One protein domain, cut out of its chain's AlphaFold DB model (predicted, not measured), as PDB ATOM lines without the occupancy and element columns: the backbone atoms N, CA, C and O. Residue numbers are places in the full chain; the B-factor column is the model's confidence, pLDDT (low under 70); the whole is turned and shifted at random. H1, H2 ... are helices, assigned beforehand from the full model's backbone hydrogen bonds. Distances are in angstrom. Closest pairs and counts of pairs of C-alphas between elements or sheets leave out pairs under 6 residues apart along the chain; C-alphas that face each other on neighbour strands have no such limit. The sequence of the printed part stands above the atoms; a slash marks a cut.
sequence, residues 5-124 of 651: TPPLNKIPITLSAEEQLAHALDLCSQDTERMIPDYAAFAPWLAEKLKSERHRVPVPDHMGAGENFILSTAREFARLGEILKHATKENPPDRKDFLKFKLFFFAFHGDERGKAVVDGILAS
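What this domain is: This is residues 5 to 124 of the 651 residues of an uncharacterized protein of Bradyrhizobium valentinum (UniProt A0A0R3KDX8). The helical hairpin of H2 and H3 and the long helix H5 spread from one corner like a V, with H6 packed across the opening against H2, H3 and H5. H7 folds back from H6 onto H5, H4 sits at the corner where H2 meets H5, tiny H1 packs on H2 and H3 at the far edge, and residues 86 to 91 stick out past H5. The printed part has 120 residues with seven named helices, H1 to H7 in order, and no named strand: all helix, with mostly crossed packing. It is compact, with a radius of gyration of the C-alphas of 14.2 A and spans of 43 by 33 by 28 A.

How they stand to each other: H1, residues 5 to 8, touches H3, residues 39 to 52, at the closest C-alphas of Thr 5 and Ala 41, 5.0 A apart. H2, residues 17 to 28, forms a hairpin with H3, opposite ways at a shallow tilt of 15 degrees; residues 24 to 28 of H2 touch it, closest at the C-alphas of Cys 28 and Phe 42, 6.5 A. With residues 17 to 18, H2 touches H4, residues 62 to 67, closest at the C-alphas of Ala 17 and Glu 67, 4.8 A. H5, residues 69 to 86, touches H2 at a steep tilt of 55 degrees, the same way; the closest C-alphas are Ala 17 and Phe 69, 5.0 A. H6, residues 95 to 108, touches H5 at a steep tilt of 55 degrees, opposite ways, with the C-alphas of Leu 80 and Phe 101 closest at 5.7 A. H6 also touches H3 with residues 103 to 107, closest at the C-alphas of Ala 43 and Ala 107, 5.0 A. H7, residues 112 to 122, forms a hairpin with H6, and touches H5, closest at the C-alphas of Gly 81 and Leu 122, 5.9 A. H7 is apart from H2 and H3. Every O i to N i+4 pair is within hydrogen-bond range in H2, H4, H5, H6 and H7, and 8 of 10 in H3; H1 is too short for such a pair.

Where its parts are: H1 begins at C-alpha 5, (55.946, -87.796, 239.982). H2 is 16.5 A long, H3 20.0 A, H5 26.0 A from C-alpha 69 at (54.910, -87.724, 221.416), H6 20.3 A and H7 15.2 A, ending at C-alpha 122, (73.637, -96.396, 219.099).

The domain as a whole: The C-alphas of His 55 and Glu 90 are farthest apart, 45.1 A. The printed part has no cut and no long link. Its mean pLDDT is 85.9; residues 60, 62, 65 to 66, 113 and 123 to 124 are under 70.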
ATOM      1  N   THR A   5      57.299 -87.416 240.420       89.81
ATOM      2  CA  THR A   5      55.946 -87.796 239.982       89.81
ATOM      3  C   THR A   5      54.925 -86.649 240.109       89.81
ATOM      4  O   THR A   5      54.234 -86.353 239.128       89.81
ATOM      5  N   PRO A   6      54.812 -85.925 241.247       92.31
ATOM      6  CA  PRO A   6      53.885 -84.798 241.359       92.31
ATOM      7  C   PRO A   6      54.131 -83.647 240.363       92.31
ATOM      8  O   PRO A   6      53.139 -83.142 239.831       92.31
ATOM      9  N   PRO A   7      55.372 -83.183 240.092       92.00
ATOM     10  CA  PRO A   7      55.602 -82.154 239.080       92.00
ATOM     11  C   PRO A   7      55.426 -82.658 237.640       92.00
ATOM     12  O   PRO A   7      54.917 -81.891 236.825       92.00
ATOM     13  N   LEU A   8      55.739 -83.922 237.322       92.62
ATOM     14  CA  LEU A   8      55.459 -84.501 235.996       92.62
ATOM     15  C   LEU A   8      53.963 -84.455 235.651       92.62
ATOM     16  O   LEU A   8      53.585 -84.087 234.539       92.62
ATOM     17  N   ASN A   9      53.102 -84.748 236.627       91.12
ATOM     18  CA  ASN A   9      51.646 -84.696 236.458       91.12
ATOM     19  C   ASN A   9      51.091 -83.266 236.341       91.12
ATOM     20  O   ASN A   9      49.925 -83.083 235.996       91.12
ATOM     21  N   LYS A  10      51.909 -82.249 236.639       94.06
ATOM     22  CA  LYS A  10      51.557 -80.828 236.510       94.06
ATOM     23  C   LYS A  10      52.056 -80.201 235.211       94.06
ATOM     24  O   LYS A  10      51.773 -79.025 234.993       94.06
ATOM     25  N   ILE A  11      52.780 -80.943 234.366       93.81
ATOM     26  CA  ILE A  11      53.184 -80.453 233.046       93.81
ATOM     27  C   ILE A  11      51.903 -80.112 232.259       93.81
ATOM     28  O   ILE A  11      51.062 -80.997 232.067       93.81
ATOM     29  N   PRO A  12      51.714 -78.850 231.830       92.69
ATOM     30  CA  PRO A  12      50.494 -78.450 231.148       92.69
ATOM     31  C   PRO A  12      50.292 -79.237 229.854       92.69
ATOM     32  O   PRO A  12      51.181 -79.312 229.011       92.69
ATOM     33  N   ILE A  13      49.082 -79.765 229.665       86.12
ATOM     34  CA  ILE A  13      48.684 -80.476 228.436       86.12
ATOM     35  C   ILE A  13      48.647 -79.518 227.227       86.12
ATOM     36  O   ILE A  13      48.632 -79.957 226.087       86.12
ATOM     37  N   THR A  14      48.638 -78.206 227.477       84.94
ATOM     38  CA  THR A  14      48.661 -77.154 226.452       84.94
ATOM     39  C   THR A  14      50.028 -76.942 225.802       84.94
ATOM     40  O   THR A  14      50.095 -76.196 224.830       84.94
ATOM     41  N   LEU A  15      51.098 -77.510 226.369       87.75
ATOM     42  CA  LEU A  15      52.434 -77.511 225.766       87.75
ATOM     43  C   LEU A  15      52.495 -78.535 224.626       87.75
ATOM     44  O   LEU A  15      51.783 -79.544 224.683       87.75
ATOM     45  N   SER A  16      53.368 -78.319 223.642       85.50
ATOM     46  CA  SER A  16      53.598 -79.308 222.578       85.50
ATOM     47  C   SER A  16      54.164 -80.613 223.150       85.50
ATOM     48  O   SER A  16      54.668 -80.658 224.278       85.50
ATOM     49  N   ALA A  17      54.086 -81.710 222.397       88.88
ATOM     50  CA  ALA A  17      54.639 -82.986 222.850       88.88
ATOM     51  C   ALA A  17      56.153 -82.897 223.123       88.88
ATOM     52  O   ALA A  17      56.631 -83.435 224.125       88.88
ATOM     53  N   GLU A  18      56.880 -82.167 222.278       88.56
ATOM     54  CA  GLU A  18      58.302 -81.868 222.450       88.56
ATOM     55  C   GLU A  18      58.584 -81.065 223.729       88.56
ATOM     56  O   GLU A  18      59.441 -81.459 224.521       88.56
ATOM     57  N   GLU A  19      57.827 -79.996 223.991       91.62
ATOM     58  CA  GLU A  19      57.973 -79.194 225.210       91.62
ATOM     59  C   GLU A  19      57.667 -80.028 226.460       91.62
ATOM     60  O   GLU A  19      58.439 -80.027 227.421       91.62
ATOM     61  N   GLN A  20      56.572 -80.798 226.448       94.06
ATOM     62  CA  GLN A  20      56.222 -81.695 227.553       94.06
ATOM     63  C   GLN A  20      57.350 -82.698 227.834       94.06
ATOM     64  O   GLN A  20      57.699 -82.924 228.996       94.06
ATOM     65  N   LEU A  21      57.929 -83.285 226.784       94.62
ATOM     66  CA  LEU A  21      59.050 -84.214 226.891       94.62
ATOM     67  C   LEU A  21      60.304 -83.527 227.445       94.62
ATOM     68  O   LEU A  21      60.920 -84.055 228.372       94.62
ATOM     69  N   ALA A  22      60.655 -82.345 226.937       93.94
ATOM     70  CA  ALA A  22      61.799 -81.568 227.404       93.94
ATOM     71  C   ALA A  22      61.669 -81.202 228.892       93.94
ATOM     72  O   ALA A  22      62.610 -81.404 229.663       93.94
ATOM     73  N   HIS A  23      60.486 -80.752 229.325       95.12
ATOM     74  CA  HIS A  23      60.188 -80.472 230.731       95.12
ATOM     75  C   HIS A  23      60.313 -81.721 231.609       95.12
ATOM     76  O   HIS A  23      60.891 -81.656 232.695       95.12
ATOM     77  N   ALA A  24      59.796 -82.864 231.153       95.62
ATOM     78  CA  ALA A  24      59.884 -84.115 231.899       95.62
ATOM     79  C   ALA A  24      61.327 -84.607 232.046       95.62
ATOM     80  O   ALA A  24      61.747 -84.979 233.145       95.62
ATOM     81  N   LEU A  25      62.099 -84.554 230.958       94.75
ATOM     82  CA  LEU A  25      63.522 -84.870 230.955       94.75
ATOM     83  C   LEU A  25      64.288 -83.957 231.912       94.75
ATOM     84  O   LEU A  25      65.113 -84.435 232.686       94.75
ATOM     85  N   ASP A  26      63.997 -82.659 231.902       94.06
ATOM     86  CA  ASP A  26      64.627 -81.682 232.784       94.06
ATOM     87  C   ASP A  26      64.300 -81.928 234.259       94.06
ATOM     88  O   ASP A  26      65.209 -81.907 235.085       94.06
ATOM     89  N   LEU A  27      63.039 -82.209 234.599       94.19
ATOM     90  CA  LEU A  27      62.615 -82.536 235.966       94.19
ATOM     91  C   LEU A  27      63.285 -83.808 236.492       94.19
ATOM     92  O   LEU A  27      63.719 -83.850 237.642       94.19
ATOM     93  N   CYS A  28      63.414 -84.831 235.648       93.75
ATOM     94  CA  CYS A  28      63.963 -86.126 236.050       93.75
ATOM     95  C   CYS A  28      65.501 -86.189 235.985       93.75
ATOM     96  O   CYS A  28      66.079 -87.204 236.374       93.75
ATOM     97  N   SER A  29      66.173 -85.127 235.516       92.81
ATOM     98  CA  SER A  29      67.640 -85.042 235.379       92.81
ATOM     99  C   SER A  29      68.300 -83.984 236.281       92.81
ATOM    100  O   SER A  29      69.475 -83.669 236.097       92.81
ATOM    101  N   GLN A  30      67.584 -83.441 237.275       86.69
ATOM    102  CA  GLN A  30      68.077 -82.327 238.107       86.69
ATOM    103  C   GLN A  30      69.214 -82.691 239.080       86.69
ATOM    104  O   GLN A  30      70.007 -81.818 239.433       86.69
ATOM    105  N   ASP A  31      69.327 -83.951 239.519       78.44
ATOM    106  CA  ASP A  31      70.349 -84.384 240.490       78.44
ATOM    107  C   ASP A  31      71.717 -84.625 239.817       78.44
ATOM    108  O   ASP A  31      72.223 -85.745 239.682       78.44
ATOM    109  N   THR A  32      72.315 -83.524 239.361       72.25
ATOM    110  CA  THR A  32      73.628 -83.507 238.695       72.25
ATOM    111  C   THR A  32      74.795 -83.810 239.638       72.25
ATOM    112  O   THR A  32      75.877 -84.168 239.168       72.25
ATOM    113  N   GLU A  33      74.593 -83.705 240.957       75.69
ATOM    114  CA  GLU A  33      75.602 -84.038 241.967       75.69
ATOM    115  C   GLU A  33      75.727 -85.551 242.160       75.69
ATOM    116  O   GLU A  33      76.841 -86.069 242.246       75.69
ATOM    117  N   ARG A  34      74.599 -86.277 242.193       76.81
ATOM    118  CA  ARG A  34      74.596 -87.734 242.403       76.81
ATOM    119  C   ARG A  34      74.660 -88.543 241.114       76.81
ATOM    120  O   ARG A  34      74.893 -89.745 241.192       76.81
ATOM    121  N   MET A  35      74.495 -87.915 239.947       82.94
ATOM    122  CA  MET A  35      74.543 -88.565 238.624       82.94
ATOM    123  C   MET A  35      73.518 -89.705 238.443       82.94
ATOM    124  O   MET A  35      73.728 -90.632 237.643       82.94
ATOM    125  N   ILE A  36      72.413 -89.642 239.188       87.38
ATOM    126  CA  ILE A  36      71.319 -90.613 239.151       87.38
ATOM    127  C   ILE A  36      70.052 -89.852 238.716       87.38
ATOM    128  O   ILE A  36      69.668 -88.902 239.387       87.38
ATOM    129  N   PRO A  37      69.423 -90.213 237.589       91.12
ATOM    130  CA  PRO A  37      68.105 -89.708 237.198       91.12
ATOM    131  C   PRO A  37      66.950 -90.331 238.006       91.12
ATOM    132  O   PRO A  37      67.083 -91.438 238.532       91.12
ATOM    133  N   ASP A  38      65.782 -89.678 238.023       92.62
ATOM    134  CA  ASP A  38      64.543 -90.245 238.588       92.62
ATOM    135  C   ASP A  38      63.844 -91.193 237.593       92.62
ATOM    136  O   ASP A  38      62.864 -90.861 236.922       92.62
ATOM    137  N   TYR A  39      64.385 -92.408 237.480       93.00
ATOM    138  CA  TYR A  39      63.852 -93.456 236.606       93.00
ATOM    139  C   TYR A  39      62.424 -93.885 236.964       93.00
ATOM    140  O   TYR A  39      61.639 -94.227 236.075       93.00
ATOM    141  N   ALA A  40      62.108 -93.898 238.264       91.69
ATOM    142  CA  ALA A  40      60.843 -94.397 238.790       91.69
ATOM    143  C   ALA A  40      59.676 -93.479 238.412       91.69
ATOM    144  O   ALA A  40      58.586 -93.977 238.142       91.69
ATOM    145  N   ALA A  41      59.922 -92.169 238.338       93.62
ATOM    146  CA  ALA A  41      58.944 -91.204 237.859       93.62
ATOM    147  C   ALA A  41      58.852 -91.180 236.319       93.62
ATOM    148  O   ALA A  41      57.755 -91.197 235.758       93.62
ATOM    149  N   PHE A  42      59.992 -91.181 235.615       94.69
ATOM    150  CA  PHE A  42      60.024 -90.967 234.163       94.69
ATOM    151  C   PHE A  42      59.451 -92.127 233.339       94.69
ATOM    152  O   PHE A  42      58.649 -91.898 232.434       94.69
ATOM    153  N   ALA A  43      59.855 -93.374 233.613       92.75
ATOM    154  CA  ALA A  43      59.494 -94.502 232.751       92.75
ATOM    155  C   ALA A  43      57.973 -94.783 232.716       92.75
ATOM    156  O   ALA A  43      57.434 -94.934 231.614       92.75
ATOM    157  N   PRO A  44      57.243 -94.796 233.853       93.06
ATOM    158  CA  PRO A  44      55.786 -94.946 233.838       93.06
ATOM    159  C   PRO A  44      55.080 -93.787 233.130       93.06
ATOM    160  O   PRO A  44      54.154 -94.022 232.355       93.06
ATOM    161  N   TRP A  45      55.552 -92.555 233.346       95.06
ATOM    162  CA  TRP A  45      55.006 -91.362 232.699       95.06
ATOM    163  C   TRP A  45      55.161 -91.422 231.173       95.06
ATOM    164  O   TRP A  45      54.189 -91.225 230.439       95.06
ATOM    165  N   LEU A  46      56.354 -91.777 230.683       94.06
ATOM    166  CA  LEU A  46      56.621 -91.935 229.252       94.06
ATOM    167  C   LEU A  46      55.748 -93.043 228.647       94.06
ATOM    168  O   LEU A  46      55.148 -92.858 227.590       94.06
ATOM    169  N   ALA A  47      55.632 -94.186 229.327       91.06
ATOM    170  CA  ALA A  47      54.803 -95.296 228.867       91.06
ATOM    171  C   ALA A  47      53.316 -94.911 228.755       91.06
ATOM    172  O   ALA A  47      52.652 -95.309 227.793       91.06
ATOM    173  N   GLU A  48      52.794 -94.126 229.701       92.75
ATOM    174  CA  GLU A  48      51.423 -93.613 229.660       92.75
ATOM    175  C   GLU A  48      51.207 -92.663 228.475       92.75
ATOM    176  O   GLU A  48      50.256 -92.855 227.712       92.75
ATOM    177  N   LYS A  49      52.128 -91.714 228.255       92.56
ATOM    178  CA  LYS A  49      52.089 -90.776 227.118       92.56
ATOM    179  C   LYS A  49      52.157 -91.497 225.773       92.56
ATOM    180  O   LYS A  49      51.332 -91.269 224.895       92.56
ATOM    181  N   LEU A  50      53.083 -92.442 225.609       89.50
ATOM    182  CA  LEU A  50      53.179 -93.229 224.376       89.50
ATOM    183  C   LEU A  50      51.932 -94.093 224.154       89.50
ATOM    184  O   LEU A  50      51.522 -94.309 223.014       89.50
ATOM    185  N   LYS A  51      51.304 -94.592 225.226       89.12
ATOM    186  CA  LYS A  51      50.063 -95.369 225.142       89.12
ATOM    187  C   LYS A  51      48.873 -94.506 224.723       89.12
ATOM    188  O   LYS A  51      48.055 -94.994 223.942       89.12
ATOM    189  N   SER A  52      48.774 -93.264 225.205       88.25
ATOM    190  CA  SER A  52      47.684 -92.352 224.834       88.25
ATOM    191  C   SER A  52      47.743 -91.904 223.376       88.25
ATOM    192  O   SER A  52      46.705 -91.564 222.827       88.25
ATOM    193  N   GLU A  53      48.913 -91.950 222.736       85.69
ATOM    194  CA  GLU A  53      49.091 -91.545 221.333       85.69
ATOM    195  C   GLU A  53      48.916 -92.694 220.324       85.69
ATOM    196  O   GLU A  53      48.906 -92.453 219.120       85.69
ATOM    197  N   ARG A  54      48.748 -93.951 220.768       84.12
ATOM    198  CA  ARG A  54      48.722 -95.127 219.866       84.12
ATOM    199  C   ARG A  54      47.631 -95.088 218.803       84.12
ATOM    200  O   ARG A  54      47.777 -95.726 217.768       84.12
ATOM    201  N   HIS A  55      46.515 -94.418 219.078       82.75
ATOM    202  CA  HIS A  55      45.408 -94.320 218.129       82.75
ATOM    203  C   HIS A  55      45.547 -93.158 217.148       82.75
ATOM    204  O   HIS A  55      44.754 -93.089 216.210       82.75
ATOM    205  N   ARG A  56      46.493 -92.242 217.377       85.69
ATOM    206  CA  ARG A  56      46.715 -91.094 216.504       85.69
ATOM    207  C   ARG A  56      47.596 -91.476 215.334       85.69
ATOM    208  O   ARG A  56      48.515 -92.287 215.447       85.69
ATOM    209  N   VAL A  57      47.302 -90.859 214.204       83.50
ATOM    210  CA  VAL A  57      48.098 -90.988 212.994       83.50
ATOM    211  C   VAL A  57      49.269 -90.000 213.088       83.50
ATOM    212  O   VAL A  57      49.029 -88.795 213.161       83.50
ATOM    213  N   PRO A  58      50.527 -90.472 213.148       79.56
ATOM    214  CA  PRO A  58      51.683 -89.589 213.213       79.56
ATOM    215  C   PRO A  58      51.879 -88.842 211.895       79.56
ATOM    216  O   PRO A  58      51.728 -89.431 210.830       79.56
ATOM    217  N   VAL A  59      52.284 -87.576 211.981       78.06
ATOM    218  CA  VAL A  59      52.649 -86.765 210.815       78.06
ATOM    219  C   VAL A  59      54.175 -86.683 210.731       78.06
ATOM    220  O   VAL A  59      54.814 -86.373 211.737       78.06
ATOM    221  N   PRO A  60      54.781 -87.015 209.578       66.06
ATOM    222  CA  PRO A  60      56.233 -87.139 209.463       66.06
ATOM    223  C   PRO A  60      56.976 -85.801 209.301       66.06
ATOM    224  O   PRO A  60      58.204 -85.795 209.403       66.06
ATOM    225  N   ASP A  61      56.279 -84.687 209.055       77.38
ATOM    226  CA  ASP A  61      56.897 -83.369 208.863       77.38
ATOM    227  C   ASP A  61      57.470 -82.768 210.168       77.38
ATOM    228  O   ASP A  61      57.366 -83.338 211.258       77.38
ATOM    229  N   HIS A  62      58.178 -81.637 210.064       68.50
ATOM    230  CA  HIS A  62      58.860 -81.027 211.212       68.50
ATOM    231  C   HIS A  62      57.879 -80.585 212.306       68.50
ATOM    232  O   HIS A  62      58.066 -80.968 213.463       68.50
ATOM    233  N   MET A  63      56.822 -79.865 211.918       75.56
ATOM    234  CA  MET A  63      55.791 -79.329 212.814       75.56
ATOM    235  C   MET A  63      54.963 -80.438 213.473       75.56
ATOM    236  O   MET A  63      54.843 -80.503 214.695       75.56
ATOM    237  N   GLY A  64      54.433 -81.361 212.677       72.56
ATOM    238  CA  GLY A  64      53.570 -82.443 213.123       72.56
ATOM    239  C   GLY A  64      54.258 -83.459 214.014       72.56
ATOM    240  O   GLY A  64      53.660 -83.988 214.952       72.56
ATOM    241  N   ALA A  65      55.544 -83.691 213.786       67.62
ATOM    242  CA  ALA A  65      56.334 -84.537 214.663       67.62
ATOM    243  C   ALA A  65      56.720 -83.863 215.993       67.62
ATOM    244  O   ALA A  65      56.979 -84.583 216.959       67.62
ATOM    245  N   GLY A  66      56.737 -82.527 216.074       67.44
ATOM    246  CA  GLY A  66      56.856 -81.794 217.346       67.44
ATOM    247  C   GLY A  66      55.607 -81.940 218.228       67.44
ATOM    248  O   GLY A  66      55.693 -81.938 219.456       67.44
ATOM    249  N   GLU A  67      54.450 -82.161 217.601       79.06
ATOM    250  CA  GLU A  67      53.166 -82.404 218.272       79.06
ATOM    251  C   GLU A  67      52.886 -83.896 218.543       79.06
ATOM    252  O   GLU A  67      51.971 -84.240 219.296       79.06
ATOM    253  N   ASN A  68      53.675 -84.811 217.968       82.88
ATOM    254  CA  ASN A  68      53.517 -86.251 218.158       82.88
ATOM    255  C   ASN A  68      54.536 -86.819 219.154       82.88
ATOM    256  O   ASN A  68      55.710 -86.994 218.833       82.88
ATOM    257  N   PHE A  69      54.056 -87.250 220.322       86.88
ATOM    258  CA  PHE A  69      54.910 -87.724 221.416       86.88
ATOM    259  C   PHE A  69      55.829 -88.899 221.042       86.88
ATOM    260  O   PHE A  69      56.950 -88.994 221.547       86.88
ATOM    261  N   ILE A  70      55.384 -89.793 220.149       85.00
ATOM    262  CA  ILE A  70      56.185 -90.937 219.689       85.00
ATOM    263  C   ILE A  70      57.373 -90.438 218.860       85.00
ATOM    264  O   ILE A  70      58.504 -90.869 219.086       85.00
ATOM    265  N   LEU A  71      57.128 -89.517 217.925       81.81
ATOM    266  CA  LEU A  71      58.170 -88.967 217.062       81.81
ATOM    267  C   LEU A  71      59.118 -88.037 217.827       81.81
ATOM    268  O   LEU A  71      60.329 -88.166 217.654       81.81
ATOM    269  N   SER A  72      58.609 -87.172 218.714       86.25
ATOM    270  CA  SER A  72      59.457 -86.306 219.548       86.25
ATOM    271  C   SER A  72      60.382 -87.135 220.444       86.25
ATOM    272  O   SER A  72      61.574 -86.853 220.540       86.25
ATOM    273  N   THR A  73      59.864 -88.223 221.029       89.44
ATOM    274  CA  THR A  73      60.665 -89.163 221.830       89.44
ATOM    275  C   THR A  73      61.776 -89.811 221.008       89.44
ATOM    276  O   THR A  73      62.925 -89.843 221.446       89.44
ATOM    277  N   ALA A  74      61.451 -90.319 219.816       84.06
ATOM    278  CA  ALA A  74      62.436 -90.960 218.950       84.06
ATOM    279  C   ALA A  74      63.532 -89.980 218.495       84.06
ATOM    280  O   ALA A  74      64.711 -90.327 218.542       84.06
ATOM    281  N   ARG A  75      63.154 -88.752 218.106       83.88
ATOM    282  CA  ARG A  75      64.092 -87.696 217.689       83.88
ATOM    283  C   ARG A  75      65.028 -87.283 218.818       83.88
ATOM    284  O   ARG A  75      66.241 -87.271 218.620       83.88
ATOM    285  N   GLU A  76      64.486 -86.987 219.996       89.88
ATOM    286  CA  GLU A  76      65.300 -86.555 221.135       89.88
ATOM    287  C   GLU A  76      66.228 -87.677 221.613       89.88
ATOM    288  O   GLU A  76      67.392 -87.432 221.931       89.88
ATOM    289  N   PHE A  77      65.760 -88.930 221.599       90.75
ATOM    290  CA  PHE A  77      66.618 -90.051 221.959       90.75
ATOM    291  C   PHE A  77      67.751 -90.265 220.944       90.75
ATOM    292  O   PHE A  77      68.895 -90.472 221.353       90.75
ATOM    293  N   ALA A  78      67.474 -90.137 219.643       85.19
ATOM    294  CA  ALA A  78      68.502 -90.185 218.605       85.19
ATOM    295  C   ALA A  78      69.528 -89.046 218.750       85.19
ATOM    296  O   ALA A  78      70.730 -89.306 218.731       85.19
ATOM    297  N   ARG A  79      69.072 -87.806 218.995       89.44
ATOM    298  CA  ARG A  79      69.944 -86.643 219.252       89.44
ATOM    299  C   ARG A  79      70.900 -86.904 220.416       89.44
ATOM    300  O   ARG A  79      72.103 -86.679 220.300       89.44
ATOM    301  N   LEU A  80      70.370 -87.387 221.540       90.81
ATOM    302  CA  LEU A  80      71.164 -87.712 222.725       90.81
ATOM    303  C   LEU A  80      72.130 -88.877 222.465       90.81
ATOM    304  O   LEU A  80      73.258 -88.851 222.955       90.81
ATOM    305  N   GLY A  81      71.712 -89.877 221.684       88.56
ATOM    306  CA  GLY A  81      72.565 -90.984 221.251       88.56
ATOM    307  C   GLY A  81      73.785 -90.510 220.463       88.56
ATOM    308  O   GLY A  81      74.906 -90.892 220.799       88.56
ATOM    309  N   GLU A  82      73.592 -89.618 219.491       85.94
ATOM    310  CA  GLU A  82      74.686 -89.035 218.700       85.94
ATOM    311  C   GLU A  82      75.658 -88.212 219.560       85.94
ATOM    312  O   GLU A  82      76.876 -88.352 219.431       85.94
ATOM    313  N   ILE A  83      75.149 -87.425 220.516       89.19
ATOM    314  CA  ILE A  83      75.998 -86.689 221.470       89.19
ATOM    315  C   ILE A  83      76.898 -87.645 222.255       89.19
ATOM    316  O   ILE A  83      78.093 -87.390 222.410       89.19
ATOM    317  N   LEU A  84      76.346 -88.758 222.745       89.50
ATOM    318  CA  LEU A  84      77.131 -89.737 223.491       89.50
ATOM    319  C   LEU A  84      78.114 -90.511 222.619       89.50
ATOM    320  O   LEU A  84      79.202 -90.836 223.086       89.50
ATOM    321  N   LYS A  85      77.754 -90.798 221.369       85.50
ATOM    322  CA  LYS A  85      78.617 -91.488 220.407       85.50
ATOM    323  C   LYS A  85      79.865 -90.671 220.067       85.50
ATOM    324  O   LYS A  85      80.942 -91.239 219.905       85.50
ATOM    325  N   HIS A  86      79.727 -89.348 219.995       86.81
ATOM    326  CA  HIS A  86      80.826 -88.423 219.713       86.81
ATOM    327  C   HIS A  86      81.567 -87.917 220.955       86.81
ATOM    328  O   HIS A  86      82.583 -87.230 220.824       86.81
ATOM    329  N   ALA A  87      81.094 -88.254 222.154       88.31
ATOM    330  CA  ALA A  87      81.765 -87.880 223.384       88.31
ATOM    331  C   ALA A  87      83.133 -88.563 223.509       88.31
ATOM    332  O   ALA A  87      83.264 -89.781 223.372       88.31
ATOM    333  N   THR A  88      84.153 -87.781 223.849       90.00
ATOM    334  CA  THR A  88      85.496 -88.292 224.141       90.00
ATOM    335  C   THR A  88      85.871 -88.007 225.588       90.00
ATOM    336  O   THR A  88      85.148 -87.342 226.331       90.00
ATOM    337  N   LYS A  89      87.028 -88.511 226.022       86.88
ATOM    338  CA  LYS A  89      87.552 -88.184 227.349       86.88
ATOM    339  C   LYS A  89      87.892 -86.693 227.461       86.88
ATOM    340  O   LYS A  89      87.744 -86.110 228.531       86.88
ATOM    341  N   GLU A  90      88.352 -86.101 226.363       89.50
ATOM    342  CA  GLU A  90      88.741 -84.697 226.242       89.50
ATOM    343  C   GLU A  90      87.532 -83.771 226.065       89.50
ATOM    344  O   GLU A  90      87.586 -82.618 226.486       89.50
ATOM    345  N   ASN A  91      86.442 -84.278 225.483       89.75
ATOM    346  CA  ASN A  91      85.181 -83.565 225.309       89.75
ATOM    347  C   ASN A  91      84.007 -84.436 225.794       89.75
ATOM    348  O   ASN A  91      83.315 -85.053 224.976       89.75
ATOM    349  N   PRO A  92      83.819 -84.561 227.122       90.06
ATOM    350  CA  PRO A  92      82.713 -85.331 227.670       90.06
ATOM    351  C   PRO A  92      81.377 -84.659 227.324       90.06
ATOM    352  O   PRO A  92      81.325 -83.437 227.170       90.06
ATOM    353  N   PRO A  93      80.280 -85.428 227.247       91.19
ATOM    354  CA  PRO A  93      78.975 -84.851 226.982       91.19
ATOM    355  C   PRO A  93      78.545 -84.002 228.183       91.19
ATOM    356  O   PRO A  93      78.987 -84.237 229.316       91.19
ATOM    357  N   ASP A  94      77.650 -83.041 227.955       92.75
ATOM    358  CA  ASP A  94      77.066 -82.290 229.062       92.75
ATOM    359  C   ASP A  94      76.416 -83.249 230.073       92.75
ATOM    360  O   ASP A  94      75.775 -84.245 229.715       92.75
ATOM    361  N   ARG A  95      76.594 -82.961 231.368       91.31
ATOM    362  CA  ARG A  95      76.107 -83.844 232.437       91.31
ATOM    363  C   ARG A  95      74.602 -84.054 232.345       91.31
ATOM    364  O   ARG A  95      74.130 -85.159 232.605       91.31
ATOM    365  N   LYS A  96      73.853 -83.012 231.990       92.44
ATOM    366  CA  LYS A  96      72.400 -83.071 231.871       92.44
ATOM    367  C   LYS A  96      72.003 -83.943 230.684       92.44
ATOM    368  O   LYS A  96      71.169 -84.826 230.859       92.44
ATOM    369  N   ASP A  97      72.642 -83.779 229.527       93.00
ATOM    370  CA  ASP A  97      72.394 -84.628 228.350       93.00
ATOM    371  C   ASP A  97      72.705 -86.105 228.636       93.00
ATOM    372  O   ASP A  97      71.912 -86.988 228.301       93.00
ATOM    373  N   PHE A  98      73.787 -86.398 229.361       93.38
ATOM    374  CA  PHE A  98      74.092 -87.763 229.798       93.38
ATOM    375  C   PHE A  98      73.002 -88.359 230.707       93.38
ATOM    376  O   PHE A  98      72.627 -89.527 230.556       93.38
ATOM    377  N   LEU A  99      72.457 -87.574 231.643       94.00
ATOM    378  CA  LEU A  99      71.358 -88.014 232.510       94.00
ATOM    379  C   LEU A  99      70.050 -88.212 231.734       94.00
ATOM    380  O   LEU A  99      69.349 -89.194 231.977       94.00
ATOM    381  N   LYS A 100      69.748 -87.339 230.767       95.38
ATOM    382  CA  LYS A 100      68.599 -87.494 229.861       95.38
ATOM    383  C   LYS A 100      68.707 -88.760 229.023       95.38
ATOM    384  O   LYS A 100      67.751 -89.528 228.943       95.38
ATOM    385  N   PHE A 101      69.884 -89.035 228.464       93.69
ATOM    386  CA  PHE A 101      70.115 -90.276 227.737       93.69
ATOM    387  C   PHE A 101      69.890 -91.495 228.635       93.69
ATOM    388  O   PHE A 101      69.207 -92.435 228.237       93.69
ATOM    389  N   LYS A 102      70.409 -91.473 229.872       93.06
ATOM    390  CA  LYS A 102      70.184 -92.550 230.845       93.06
ATOM    391  C   LYS A 102      68.697 -92.802 231.102       93.06
ATOM    392  O   LYS A 102      68.329 -93.965 231.253       93.06
ATOM    393  N   LEU A 103      67.863 -91.760 231.165       93.69
ATOM    394  CA  LEU A 103      66.412 -91.899 231.335       93.69
ATOM    395  C   LEU A 103      65.783 -92.693 230.185       93.69
ATOM    396  O   LEU A 103      65.074 -93.665 230.441       93.69
ATOM    397  N   PHE A 104      66.083 -92.331 228.932       93.06
ATOM    398  CA  PHE A 104      65.592 -93.074 227.767       93.06
ATOM    399  C   PHE A 104      66.158 -94.482 227.689       93.06
ATOM    400  O   PHE A 104      65.403 -95.427 227.476       93.06
ATOM    401  N   PHE A 105      67.468 -94.630 227.904       89.81
ATOM    402  CA  PHE A 105      68.116 -95.931 227.934       89.81
ATOM    403  C   PHE A 105      67.401 -96.834 228.935       89.81
ATOM    404  O   PHE A 105      66.966 -97.908 228.563       89.81
ATOM    405  N   PHE A 106      67.173 -96.387 230.171       90.88
ATOM    406  CA  PHE A 106      66.438 -97.179 231.156       90.88
ATOM    407  C   PHE A 106      65.002 -97.498 230.712       90.88
ATOM    408  O   PHE A 106      64.575 -98.646 230.817       90.88
ATOM    409  N   ALA A 107      64.268 -96.505 230.199       90.31
ATOM    410  CA  ALA A 107      62.876 -96.676 229.793       90.31
ATOM    411  C   ALA A 107      62.707 -97.699 228.656       90.31
ATOM    412  O   ALA A 107      61.768 -98.491 228.683       90.31
ATOM    413  N   PHE A 108      63.618 -97.708 227.677       86.94
ATOM    414  CA  PHE A 108      63.567 -98.633 226.545       86.94
ATOM    415  C   PHE A 108      64.289 -99.957 226.818       86.94
ATOM    416  O   PHE A 108      63.864-100.999 226.343       86.94
ATOM    417  N   HIS A 109      65.345 -99.981 227.625       81.44
ATOM    418  CA  HIS A 109      66.122-101.202 227.871       81.44
ATOM    419  C   HIS A 109      65.422-102.206 228.810       81.44
ATOM    420  O   HIS A 109      65.975-103.265 229.100       81.44
ATOM    421  N   GLY A 110      64.213-101.886 229.286       74.50
ATOM    422  CA  GLY A 110      63.395-102.757 230.133       74.50
ATOM    423  C   GLY A 110      62.849-104.013 229.439       74.50
ATOM    424  O   GLY A 110      62.399-104.924 230.134       74.50
ATOM    425  N   ASP A 111      62.901-104.094 228.104       77.12
ATOM    426  CA  ASP A 111      62.539-105.292 227.335       77.12
ATOM    427  C   ASP A 111      63.460-105.525 226.114       77.12
ATOM    428  O   ASP A 111      64.225-104.646 225.711       77.12
ATOM    429  N   GLU A 112      63.418-106.730 225.523       73.69
ATOM    430  CA  GLU A 112      64.289-107.108 224.393       73.69
ATOM    431  C   GLU A 112      64.116-106.213 223.157       73.69
ATOM    432  O   GLU A 112      65.070-105.991 222.408       73.69
ATOM    433  N   ARG A 113      62.914-105.675 222.925       68.88
ATOM    434  CA  ARG A 113      62.632-104.845 221.749       68.88
ATOM    435  C   ARG A 113      63.135-103.432 221.940       68.88
ATOM    436  O   ARG A 113      63.727-102.880 221.018       68.88
ATOM    437  N   GLY A 114      62.922-102.848 223.110       73.44
ATOM    438  CA  GLY A 114      63.471-101.541 223.412       73.44
ATOM    439  C   GLY A 114      64.996-101.592 223.541       73.44
ATOM    440  O   GLY A 114      65.655-100.673 223.064       73.44
ATOM    441  N   LYS A 115      65.585-102.712 223.992       75.81
ATOM    442  CA  LYS A 115      67.027-102.965 223.829       75.81
ATOM    443  C   LYS A 115      67.454-102.917 222.358       75.81
ATOM    444  O   LYS A 115      68.408-102.224 222.036       75.81
ATOM    445  N   ALA A 116      66.714-103.562 221.458       70.81
ATOM    446  CA  ALA A 116      67.015-103.513 220.028       70.81
ATOM    447  C   ALA A 116      66.849-102.106 219.408       70.81
ATOM    448  O   ALA A 116      67.569-101.763 218.473       70.81
ATOM    449  N   VAL A 117      65.925-101.279 219.920       72.06
ATOM    450  CA  VAL A 117      65.788 -99.860 219.529       72.06
ATOM    451  C   VAL A 117      66.999 -99.053 219.992       72.06
ATOM    452  O   VAL A 117      67.571 -98.307 219.202       72.06
ATOM    453  N   VAL A 118      67.410 -99.230 221.249       76.19
ATOM    454  CA  VAL A 118      68.601 -98.595 221.826       76.19
ATOM    455  C   VAL A 118      69.847 -98.981 221.028       76.19
ATOM    456  O   VAL A 118      70.583 -98.102 220.591       76.19
ATOM    457  N   ASP A 119      70.048-100.277 220.787       75.00
ATOM    458  CA  ASP A 119      71.178-100.790 220.014       75.00
ATOM    459  C   ASP A 119      71.144-100.243 218.578       75.00
ATOM    460  O   ASP A 119      72.179 -99.861 218.047       75.00
ATOM    461  N   GLY A 120      69.962-100.131 217.965       72.12
ATOM    462  CA  GLY A 120      69.792 -99.557 216.629       72.12
ATOM    463  C   GLY A 120      70.114 -98.064 216.540       72.12
ATOM    464  O   GLY A 120      70.686 -97.642 215.541       72.12
ATOM    465  N   ILE A 121      69.778 -97.275 217.565       70.75
ATOM    466  CA  ILE A 121      70.124 -95.846 217.650       70.75
ATOM    467  C   ILE A 121      71.622 -95.671 217.915       70.75
ATOM    468  O   ILE A 121      72.269 -94.833 217.305       70.75
ATOM    469  N   LEU A 122      72.205 -96.477 218.800       72.12
ATOM    470  CA  LEU A 122      73.637 -96.396 219.099       72.12
ATOM    471  C   LEU A 122      74.506 -96.894 217.940       72.12
ATOM    472  O   LEU A 122      75.603 -96.381 217.720       72.12
ATOM    473  N   ALA A 123      74.012 -97.883 217.195       67.56
ATOM    474  CA  ALA A 123      74.665 -98.441 216.022       67.56
ATOM    475  C   ALA A 123      74.229 -97.774 214.709       67.56
ATOM    476  O   ALA A 123      74.620 -98.264 213.650       67.56
ATOM    477  N   SER A 124      73.420 -96.701 214.731       64.12
ATOM    478  CA  SER A 124      73.074 -95.993 213.498       64.12
ATOM    479  C   SER A 124      74.329 -95.331 212.948       64.12
ATOM    480  O   SER A 124      74.764 -94.270 213.392       64.12
TER     481      SER A 124